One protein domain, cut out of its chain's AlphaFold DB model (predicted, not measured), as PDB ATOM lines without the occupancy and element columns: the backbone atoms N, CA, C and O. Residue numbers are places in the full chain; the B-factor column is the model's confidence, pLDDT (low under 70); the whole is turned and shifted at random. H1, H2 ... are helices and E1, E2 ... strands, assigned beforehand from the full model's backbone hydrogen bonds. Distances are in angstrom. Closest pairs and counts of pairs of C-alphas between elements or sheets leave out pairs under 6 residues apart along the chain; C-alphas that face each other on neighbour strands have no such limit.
ATOM      1  N   VAL A  18      27.732  41.058 -28.741       96.81
ATOM      2  CA  VAL A  18      27.340  39.693 -28.364       96.81
ATOM      3  C   VAL A  18      25.860  39.479 -28.670       96.81
ATOM      4  O   VAL A  18      25.016  40.270 -28.250       96.81
ATOM      5  N   VAL A  19      25.537  38.404 -29.386       96.62
ATOM      6  CA  VAL A  19      24.166  38.048 -29.762       96.62
ATOM      7  C   VAL A  19      23.843  36.652 -29.242       96.62
ATOM      8  O   VAL A  19      24.264  35.651 -29.822       96.62
ATOM      9  N   GLU A  20      23.101  36.590 -28.142       95.38
ATOM     10  CA  GLU A  20      22.786  35.354 -27.431       95.38
ATOM     11  C   GLU A  20      21.437  35.490 -26.712       95.38
ATOM     12  O   GLU A  20      21.200  36.459 -25.992       95.38
ATOM     13  N   HIS A  21      20.556  34.514 -26.926       94.75
ATOM     14  CA  HIS A  21      19.196  34.490 -26.388       94.75
ATOM     15  C   HIS A  21      19.129  34.002 -24.938       94.75
ATOM     16  O   HIS A  21      18.188  34.325 -24.213       94.75
ATOM     17  N   GLU A  22      20.121  33.227 -24.501       93.94
ATOM     18  CA  GLU A  22      20.206  32.758 -23.125       93.94
ATOM     19  C   GLU A  22      21.019  33.736 -22.270       93.94
ATOM     20  O   GLU A  22      22.231  33.880 -22.428       93.94
ATOM     21  N   HIS A  23      20.355  34.393 -21.315       92.12
ATOM     22  CA  HIS A  23      20.975  35.436 -20.495       92.12
ATOM     23  C   HIS A  23      22.241  34.959 -19.762       92.12
ATOM     24  O   HIS A  23      23.228  35.689 -19.720       92.12
ATOM     25  N   ALA A  24      22.230  33.747 -19.197       92.31
ATOM     26  CA  ALA A  24      23.372  33.199 -18.463       92.31
ATOM     27  C   ALA A  24      24.594  32.998 -19.374       92.31
ATOM     28  O   ALA A  24      25.672  33.501 -19.064       92.31
ATOM     29  N   ALA A  25      24.403  32.357 -20.532       91.31
ATOM     30  CA  ALA A  25      25.455  32.177 -21.532       91.31
ATOM     31  C   ALA A  25      25.994  33.521 -22.046       91.31
ATOM     32  O   ALA A  25      27.197  33.688 -22.251       91.31
ATOM     33  N   ALA A  26      25.112  34.508 -22.220       93.69
ATOM     34  CA  ALA A  26      25.507  35.821 -22.696       93.69
ATOM     35  C   ALA A  26      26.333  36.603 -21.658       93.69
ATOM     36  O   ALA A  26      27.319  37.237 -22.025       93.69
ATOM     37  N   GLU A  27      25.961  36.557 -20.373       95.06
ATOM     38  CA  GLU A  27      26.766  37.127 -19.277       95.06
ATOM     39  C   GLU A  27      28.139  36.454 -19.169       95.06
ATOM     40  O   GLU A  27      29.154  37.144 -19.068       95.06
ATOM     41  N   GLU A  28      28.182  35.121 -19.236       95.00
ATOM     42  CA  GLU A  28      29.436  34.366 -19.195       95.00
ATOM     43  C   GLU A  28      30.369  34.784 -20.337       95.00
ATOM     44  O   GLU A  28      31.529  35.131 -20.100       95.00
ATOM     45  N   LEU A  29      29.851  34.832 -21.567       94.19
ATOM     46  CA  LEU A  29      30.612  35.247 -22.740       94.19
ATOM     47  C   LEU A  29      31.099  36.699 -22.622       94.19
ATOM     48  O   LEU A  29      32.259  36.984 -22.918       94.19
ATOM     49  N   CYS A  30      30.253  37.620 -22.155       95.56
ATOM     50  CA  CYS A  30      30.651  39.007 -21.911       95.56
ATOM     51  C   CYS A  30      31.783  39.106 -20.879       95.56
ATOM     52  O   CYS A  30      32.753  39.835 -21.103       95.56
ATOM     53  N   GLY A  31      31.687  38.357 -19.776       95.38
ATOM     54  CA  GLY A  31      32.716  38.303 -18.739       95.38
ATOM     55  C   GLY A  31      34.043  37.752 -19.263       95.38
ATOM     56  O   GLY A  31      35.096  38.354 -19.037       95.38
ATOM     57  N   GLN A  32      33.998  36.658 -20.029       95.12
ATOM     58  CA  GLN A  32      35.174  36.072 -20.678       95.12
ATOM     59  C   GLN A  32      35.835  37.066 -21.640       95.12
ATOM     60  O   GLN A  32      37.032  37.330 -21.521       95.12
ATOM     61  N   LEU A  33      35.066  37.682 -22.542       94.56
ATOM     62  CA  LEU A  33      35.580  38.672 -23.493       94.56
ATOM     63  C   LEU A  33      36.185  39.893 -22.788       94.56
ATOM     64  O   LEU A  33      37.270  40.342 -23.162       94.56
ATOM     65  N   GLY A  34      35.527  40.397 -21.741       94.25
ATOM     66  CA  GLY A  34      36.038  41.501 -20.928       94.25
ATOM     67  C   GLY A  34      37.354  41.153 -20.227       94.25
ATOM     68  O   GLY A  34      38.294  41.946 -20.257       94.25
ATOM     69  N   SER A  35      37.467  39.945 -19.664       93.62
ATOM     70  CA  SER A  35      38.702  39.471 -19.015       93.62
ATOM     71  C   SER A  35      39.889  39.333 -19.978       93.62
ATOM     72  O   SER A  35      41.038  39.486 -19.570       93.62
ATOM     73  N   LEU A  36      39.609  39.107 -21.266       93.06
ATOM     74  CA  LEU A  36      40.599  39.054 -22.346       93.06
ATOM     75  C   LEU A  36      40.982  40.446 -22.889       93.06
ATOM     76  O   LEU A  36      41.823  40.538 -23.781       93.06
ATOM     77  N   GLY A  37      40.388  41.526 -22.367       93.00
ATOM     78  CA  GLY A  37      40.689  42.907 -22.760       93.00
ATOM     79  C   GLY A  37      39.866  43.438 -23.938       93.00
ATOM     80  O   GLY A  37      40.183  44.501 -24.475       93.00
ATOM     81  N   TYR A  38      38.808  42.732 -24.346       95.50
ATOM     82  CA  TYR A  38      37.877  43.220 -25.362       95.50
ATOM     83  C   TYR A  38      36.817  44.150 -24.769       95.50
ATOM     84  O   TYR A  38      36.448  44.047 -23.600       95.50
ATOM     85  N   HIS A  39      36.273  45.039 -25.601       96.44
ATOM     86  CA  HIS A  39      35.193  45.938 -25.204       96.44
ATOM     87  C   HIS A  39      33.855  45.444 -25.759       96.44
ATOM     88  O   HIS A  39      33.557  45.631 -26.942       96.44
ATOM     89  N   VAL A  40      33.008  44.865 -24.909       96.81
ATOM     90  CA  VAL A  40      31.634  44.515 -25.297       96.81
ATOM     91  C   VAL A  40      30.823  45.801 -25.461       96.81
ATOM     92  O   VAL A  40      30.502  46.474 -24.486       96.81
ATOM     93  N   CYS A  41      30.517  46.182 -26.702       96.75
ATOM     94  CA  CYS A  41      29.819  47.435 -26.997       96.75
ATOM     95  C   CYS A  41      28.294  47.320 -26.964       96.75
ATOM     96  O   CYS A  41      27.615  48.344 -27.027       96.75
ATOM     97  N   GLY A  42      27.759  46.103 -26.901       96.88
ATOM     98  CA  GLY A  42      26.330  45.849 -26.806       96.88
ATOM     99  C   GLY A  42      26.017  44.363 -26.697       96.88
ATOM    100  O   GLY A  42      26.874  43.513 -26.957       96.88
ATOM    101  N   ARG A  43      24.769  44.075 -26.331       97.12
ATOM    102  CA  ARG A  43      24.217  42.727 -26.258       97.12
ATOM    103  C   ARG A  43      22.801  42.704 -26.819       97.12
ATOM    104  O   ARG A  43      22.020  43.604 -26.517       97.12
ATOM    105  N   THR A  44      22.477  41.676 -27.592       97.12
ATOM    106  CA  THR A  44      21.130  41.433 -28.132       97.12
ATOM    107  C   THR A  44      20.775  39.951 -28.042       97.12
ATOM    108  O   THR A  44      21.666  39.112 -27.977       97.12
ATOM    109  N   ASP A  45      19.491  39.618 -28.081       95.81
ATOM    110  CA  ASP A  45      18.962  38.256 -27.899       95.81
ATOM    111  C   ASP A  45      18.263  37.683 -29.145       95.81
ATOM    112  O   ASP A  45      17.929  36.499 -29.190       95.81
ATOM    113  N   THR A  46      18.071  38.496 -30.187       95.75
ATOM    114  CA  THR A  46      17.413  38.099 -31.437       95.75
ATOM    115  C   THR A  46      18.218  38.513 -32.663       95.75
ATOM    116  O   THR A  46      18.974  39.487 -32.639       95.75
ATOM    117  N   GLY A  47      18.027  37.797 -33.778       94.38
ATOM    118  CA  GLY A  47      18.695  38.120 -35.041       94.38
ATOM    119  C   GLY A  47      18.279  39.479 -35.617       94.38
ATOM    120  O   GLY A  47      19.106  40.163 -36.209       94.38
ATOM    121  N   ALA A  48      17.028  39.903 -35.408       94.50
ATOM    122  CA  ALA A  48      16.553  41.224 -35.830       94.50
ATOM    123  C   ALA A  48      17.249  42.346 -35.045       94.50
ATOM    124  O   ALA A  48      17.860  43.227 -35.645       94.50
ATOM    125  N   ALA A  49      17.260  42.250 -33.711       95.44
ATOM    126  CA  ALA A  49      17.956  43.219 -32.869       95.44
ATOM    127  C   ALA A  49      19.465  43.253 -33.157       95.44
ATOM    128  O   ALA A  49      20.074  44.319 -33.107       95.44
ATOM    129  N   ALA A  50      20.071  42.112 -33.503       94.56
ATOM    130  CA  ALA A  50      21.477  42.048 -33.894       94.56
ATOM    131  C   ALA A  50      21.784  42.880 -35.146       94.56
ATOM    132  O   ALA A  50      22.815  43.553 -35.192       94.56
ATOM    133  N   ILE A  51      20.903  42.858 -36.150       93.19
ATOM    134  CA  ILE A  51      21.054  43.655 -37.375       93.19
ATOM    135  C   ILE A  51      21.002  45.149 -37.035       93.19
ATOM    136  O   ILE A  51      21.918  45.895 -37.399       93.19
ATOM    137  N   ASP A  52      19.994  45.566 -36.267       93.44
ATOM    138  CA  ASP A  52      19.815  46.963 -35.858       93.44
ATOM    139  C   ASP A  52      20.991  47.460 -35.001       93.44
ATOM    140  O   ASP A  52      21.569  48.522 -35.252       93.44
ATOM    141  N   ALA A  53      21.411  46.656 -34.021       94.25
ATOM    142  CA  ALA A  53      22.535  46.965 -33.147       94.25
ATOM    143  C   ALA A  53      23.864  47.014 -33.909       94.25
ATOM    144  O   ALA A  53      24.704  47.865 -33.617       94.25
ATOM    145  N   THR A  54      24.061  46.155 -34.911       92.94
ATOM    146  CA  THR A  54      25.259  46.188 -35.764       92.94
ATOM    147  C   THR A  54      25.344  47.508 -36.528       92.94
ATOM    148  O   THR A  54      26.408  48.132 -36.559       92.94
ATOM    149  N   ALA A  55      24.224  47.972 -37.090       91.00
ATOM    150  CA  ALA A  55      24.161  49.252 -37.790       91.00
ATOM    151  C   ALA A  55      24.419  50.443 -36.848       91.00
ATOM    152  O   ALA A  55      25.169  51.356 -37.197       91.00
ATOM    153  N   ALA A  56      23.845  50.416 -35.642       92.62
ATOM    154  CA  ALA A  56      23.962  51.504 -34.673       92.62
ATOM    155  C   ALA A  56      25.343  51.574 -33.996       92.62
ATOM    156  O   ALA A  56      25.924  52.652 -33.854       92.62
ATOM    157  N   LEU A  57      25.880  50.430 -33.564       93.25
ATOM    158  CA  LEU A  57      27.068  50.359 -32.706       93.25
ATOM    159  C   LEU A  57      28.377  50.205 -33.481       93.25
ATOM    160  O   LEU A  57      29.442  50.451 -32.901       93.25
ATOM    161  N   ARG A  58      28.289  49.798 -34.757       92.06
ATOM    162  CA  ARG A  58      29.417  49.515 -35.660       92.06
ATOM    163  C   ARG A  58      30.527  48.711 -34.959       92.06
ATOM    164  O   ARG A  58      31.639  49.223 -34.802       92.06
ATOM    165  N   PRO A  59      30.217  47.500 -34.457       93.81
ATOM    166  CA  PRO A  59      31.207  46.652 -33.801       93.81
ATOM    167  C   PRO A  59      32.300  46.212 -34.785       93.81
ATOM    168  O   PRO A  59      32.052  46.067 -35.983       93.81
ATOM    169  N   ASP A  60      33.500  45.945 -34.272       93.31
ATOM    170  CA  ASP A  60      34.570  45.319 -35.053       93.31
ATOM    171  C   ASP A  60      34.257  43.842 -35.318       93.31
ATOM    172  O   ASP A  60      34.487  43.339 -36.418       93.31
ATOM    173  N   VAL A  61      33.723  43.156 -34.304       93.69
ATOM    174  CA  VAL A  61      33.386  41.731 -34.342       93.69
ATOM    175  C   VAL A  61      31.976  41.525 -33.805       93.69
ATOM    176  O   VAL A  61      31.604  42.087 -32.776       93.69
ATOM    177  N   VAL A  62      31.201  40.675 -34.473       94.75
ATOM    178  CA  VAL A  62      29.945  40.149 -33.927       94.75
ATOM    179  C   VAL A  62      30.180  38.703 -33.502       94.75
ATOM    180  O   VAL A  62      30.605  37.877 -34.311       94.75
ATOM    181  N   VAL A  63      29.920  38.399 -32.233       95.12
ATOM    182  CA  VAL A  63      29.863  37.025 -31.729       95.12
ATOM    183  C   VAL A  63      28.395  36.662 -31.585       95.12
ATOM    184  O   VAL A  63      27.689  37.272 -30.786       95.12
ATOM    185  N   ILE A  64      27.924  35.708 -32.380       94.19
ATOM    186  CA  ILE A  64      26.498  35.406 -32.517       94.19
ATOM    187  C   ILE A  64      26.220  33.920 -32.354       94.19
ATOM    188  O   ILE A  64      26.887  33.085 -32.963       94.19
ATOM    189  N   ASN A  65      25.213  33.577 -31.557       92.69
ATOM    190  CA  ASN A  65      24.724  32.209 -31.484       92.69
ATOM    191  C   ASN A  65      24.138  31.806 -32.835       92.69
ATOM    192  O   ASN A  65      23.250  32.477 -33.354       92.69
ATOM    193  N   ALA A  66      24.617  30.708 -33.416       89.62
ATOM    194  CA  ALA A  66      24.128  30.224 -34.706       89.62
ATOM    195  C   ALA A  66      22.611  29.931 -34.693       89.62
ATOM    196  O   ALA A  66      21.936  30.076 -35.719       89.62
ATOM    197  N   LEU A  67      22.076  29.545 -33.532       89.75
ATOM    198  CA  LEU A  67      20.675  29.220 -33.303       89.75
ATOM    199  C   LEU A  67      20.041  30.280 -32.396       89.75
ATOM    200  O   LEU A  67      20.172  30.225 -31.178       89.75
ATOM    201  N   LEU A  68      19.322  31.222 -33.006       90.50
ATOM    202  CA  LEU A  68      18.505  32.205 -32.294       90.50
ATOM    203  C   LEU A  68      17.020  31.886 -32.491       90.50
ATOM    204  O   LEU A  68      16.642  31.452 -33.586       90.50
ATOM    205  N   PRO A  69      16.176  32.105 -31.469       87.06
ATOM    206  CA  PRO A  69      14.732  32.032 -31.622       87.06
ATOM    207  C   PRO A  69      14.208  33.184 -32.497       87.06
ATOM    208  O   PRO A  69      14.821  34.248 -32.595       87.06
ATOM    209  N   GLY A  70      13.040  32.980 -33.111       89.69
ATOM    210  CA  GLY A  70      12.370  33.971 -33.963       89.69
ATOM    211  C   GLY A  70      12.577  33.750 -35.466       89.69
ATOM    212  O   GLY A  70      13.005  32.683 -35.904       89.69
ATOM    213  N   GLU A  71      12.230  34.758 -36.271       92.06
ATOM    214  CA  GLU A  71      12.226  34.662 -37.743       92.06
ATOM    215  C   GLU A  71      13.626  34.703 -38.372       92.06
ATOM    216  O   GLU A  71      13.853  34.184 -39.471       92.06
ATOM    217  N   ILE A  72      14.575  35.337 -37.681       92.19
ATOM    218  CA  ILE A  72      15.949  35.520 -38.144       92.19
ATOM    219  C   ILE A  72      16.873  34.715 -37.235       92.19
ATOM    220  O   ILE A  72      17.139  35.104 -36.099       92.19
ATOM    221  N   SER A  73      17.387  33.600 -37.759       93.31
ATOM    222  CA  SER A  73      18.430  32.821 -37.093       93.31
ATOM    223  C   SER A  73      19.747  33.597 -37.036       93.31
ATOM    224  O   SER A  73      19.997  34.478 -37.862       93.31
ATOM    225  N   GLY A  74      20.639  33.233 -36.116       89.88
ATOM    226  CA  GLY A  74      21.935  33.901 -36.023       89.88
ATOM    227  C   GLY A  74      22.821  33.692 -37.247       89.88
ATOM    228  O   GLY A  74      23.508  34.619 -37.664       89.88
ATOM    229  N   ILE A  75      22.726  32.532 -37.908       90.81
ATOM    230  CA  ILE A  75      23.361  32.324 -39.221       90.81
ATOM    231  C   ILE A  75      22.862  33.363 -40.227       90.81
ATOM    232  O   ILE A  75      23.669  33.990 -40.906       90.81
ATOM    233  N   ARG A  76      21.542  33.575 -40.311       92.12
ATOM    234  CA  ARG A  76      20.958  34.535 -41.254       92.12
ATOM    235  C   ARG A  76      21.349  35.976 -40.916       92.12
ATOM    236  O   ARG A  76      21.630  36.736 -41.834       92.12
ATOM    237  N   ALA A  77      21.405  36.330 -39.633       90.75
ATOM    238  CA  ALA A  77      21.819  37.655 -39.164       90.75
ATOM    239  C   ALA A  77      23.315  37.958 -39.395       90.75
ATOM    240  O   ALA A  77      23.696  39.125 -39.454       90.75
ATOM    241  N   ALA A  78      24.154  36.928 -39.539       89.06
ATOM    242  CA  ALA A  78      25.586  37.056 -39.814       89.06
ATOM    243  C   ALA A  78      25.934  37.138 -41.312       89.06
ATOM    244  O   ALA A  78      27.099  37.327 -41.668       89.06
ATOM    245  N   LEU A  79      24.959  36.947 -42.208       89.19
ATOM    246  CA  LEU A  79      25.203  37.048 -43.644       89.19
ATOM    247  C   LEU A  79      25.392  38.516 -44.054       89.19
ATOM    248  O   LEU A  79      24.632  39.367 -43.597       89.19
ATOM    249  N   PRO A  80      26.302  38.827 -44.998       81.50
ATOM    250  CA  PRO A  80      26.519  40.201 -45.459       81.50
ATOM    251  C   PRO A  80      25.255  40.898 -45.976       81.50
ATOM    252  O   PRO A  80      25.114  42.108 -45.840       81.50
ATOM    253  N   THR A  81      24.312  40.140 -46.540       84.12
ATOM    254  CA  THR A  81      23.023  40.650 -47.029       84.12
ATOM    255  C   THR A  81      22.107  41.168 -45.921       84.12
ATOM    256  O   THR A  81      21.160  41.891 -46.221       84.12
ATOM    257  N   ALA A  82      22.365  40.813 -44.661       82.12
ATOM    258  CA  ALA A  82      21.610  41.297 -43.513       82.12
ATOM    259  C   ALA A  82      22.000  42.727 -43.106       82.12
ATOM    260  O   ALA A  82      21.260  43.365 -42.362       82.12
ATOM    261  N   TRP A  83      23.138  43.250 -43.575       82.31
ATOM    262  CA  TRP A  83      23.656  44.545 -43.145       82.31
ATOM    263  C   TRP A  83      23.582  45.569 -44.275       82.31
ATOM    264  O   TRP A  83      24.220  45.426 -45.311       82.31
ATOM    265  N   SER A  84      22.848  46.659 -44.055       73.31
ATOM    266  CA  SER A  84      22.768  47.769 -45.019       73.31
ATOM    267  C   SER A  84      23.926  48.774 -44.909       73.31
ATOM    268  O   SER A  84      23.933  49.780 -45.613       73.31
ATOM    269  N   SER A  85      24.897  48.538 -44.019       67.12
ATOM    270  CA  SER A  85      26.019  49.452 -43.774       67.12
ATOM    271  C   SER A  85      27.106  49.330 -44.858       67.12
ATOM    272  O   SER A  85      27.464  48.210 -45.224       67.12
ATOM    273  N   PRO A  86      27.713  50.447 -45.317       65.38
ATOM    274  CA  PRO A  86      28.822  50.425 -46.279       65.38
ATOM    275  C   PRO A  86      30.095  49.760 -45.731       65.38
ATOM    276  O   PRO A  86      30.971  49.384 -46.504       65.38
ATOM    277  N   MET A  87      30.199  49.610 -44.407       63.38
ATOM    278  CA  MET A  87      31.206  48.769 -43.766       63.38
ATOM    279  C   MET A  87      30.518  47.770 -42.832       63.38
ATOM    280  O   MET A  87      29.987  48.189 -41.796       63.38
ATOM    281  N   PRO A  88      30.505  46.477 -43.186       76.12
ATOM    282  CA  PRO A  88      30.087  45.422 -42.277       76.12
ATOM    283  C   PRO A  88      31.131  45.187 -41.167       76.12
ATOM    284  O   PRO A  88      32.268  45.660 -41.293       76.12
ATOM    285  N   PRO A  89      30.786  44.448 -40.093       82.81
ATOM    286  CA  PRO A  89      31.760  43.949 -39.125       82.81
ATOM    287  C   PRO A  89      32.957  43.293 -39.818       82.81
ATOM    288  O   PRO A  89      32.807  42.611 -40.835       82.81
ATOM    289  N   ARG A  90      34.152  43.462 -39.249       85.81
ATOM    290  CA  ARG A  90      35.394  42.892 -39.802       85.81
ATOM    291  C   ARG A  90      35.419  41.370 -39.702       85.81
ATOM    292  O   ARG A  90      36.073  40.719 -40.510       85.81
ATOM    293  N   ALA A  91      34.718  40.810 -38.717       84.62
ATOM    294  CA  ALA A  91      34.552  39.375 -38.560       84.62
ATOM    295  C   ALA A  91      33.218  39.028 -37.885       84.62
ATOM    296  O   ALA A  91      32.670  39.807 -37.101       84.62
ATOM    297  N   CYS A  92      32.736  37.818 -38.160       83.75
ATOM    298  CA  CYS A  92      31.675  37.167 -37.404       83.75
ATOM    299  C   CYS A  92      32.185  35.835 -36.867       83.75
ATOM    300  O   CYS A  92      32.723  35.027 -37.624       83.75
ATOM    301  N   ALA A  93      32.005  35.617 -35.569       84.50
ATOM    302  CA  ALA A  93      32.272  34.346 -34.914       84.50
ATOM    303  C   ALA A  93      30.948  33.746 -34.442       84.50
ATOM    304  O   ALA A  93      30.096  34.451 -33.901       84.50
ATOM    305  N   PHE A  94      30.775  32.443 -34.645       81.88
ATOM    306  CA  PHE A  94      29.574  31.742 -34.214       81.88
ATOM    307  C   PHE A  94      29.813  31.061 -32.870       81.88
ATOM    308  O   PHE A  94      30.765  30.289 -32.744       81.88
ATOM    309  N   SER A  95      28.935  31.293 -31.892       73.88
ATOM    310  CA  SER A  95      28.804  30.365 -30.769       73.88
ATOM    311  C   SER A  95      27.873  29.230 -31.205       73.88
ATOM    312  O   SER A  95      26.826  29.440 -31.826       73.88
ATOM    313  N   THR A  96      28.280  27.990 -30.952       59.50
ATOM    314  CA  THR A  96      27.390  26.830 -31.065       59.50
ATOM    315  C   THR A  96      26.917  26.476 -29.667       59.50
ATOM    316  O   THR A  96      27.780  26.295 -28.803       59.50
TER     317      THR A  96
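AT A GLANCE: This is residues 18 to 96 of the 106 residues of the protein "AmiR/NasT family two-component response regulator" of Rugamonas sp. SG757 (UniProt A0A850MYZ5). A narrow wall of strands, the parallel pair E2 and E3 with E1 near E2, stands between H1 on one side and H2 and H3 on the other. The first residues, 18 and 19, run between E1 and E2, and a long loop, residues 78 to 90, leads from H3 round to E3. The 79 printed residues hold three named helices and three named strands, in the order H1 E1 H2 E2 H3 E3, and the class is mixed. The whole is compact, with a radius of gyration of the C-alphas of 11.5 A and spans of 32 by 25 by 18 A.

IN THESE COORDINATES: H1, residues 23 to 35, begins at C-alpha (20.975, 35.436, -20.495) and is 18.2 A long. E1, residues 39 to 44, measures 15.1 A. H2, residues 47 to 57, measures 15.0 A. E2 is residues 61 to 65 and H3 residues 74 to 77. E3, residues 91 to 95, measures 13.2 A and ends at C-alpha (28.804, 30.365, -30.769).

HOW THE PARTS SIT: E2 and E3 are parallel neighbours at 24 degrees, with N 64 and O 93 2.9 A apart, within hydrogen-bond range. With H3 they form a strand-helix-strand unit, two parallel strands joined through a helix, its crossover right-handed. E1 pairs with no named strand. The closest C-alphas of H1 and E1, Cys 30 and Val 40, are 6.5 A apart. H2 and H3 touch, Gly 47 and Ala 77 being closest at 5.2 A. H1 and H2 are apart. In H1 and H2 every O i to N i+4 pair is within hydrogen-bond range; H3 is too short for one.

THE WHOLE: The farthest C-alphas, Gly 37 and Glu 71, are 33.2 A apart. The printed part has no cut. The H3 to E3 link is long. Residues 85 to 87 and 96 have pLDDT under 70.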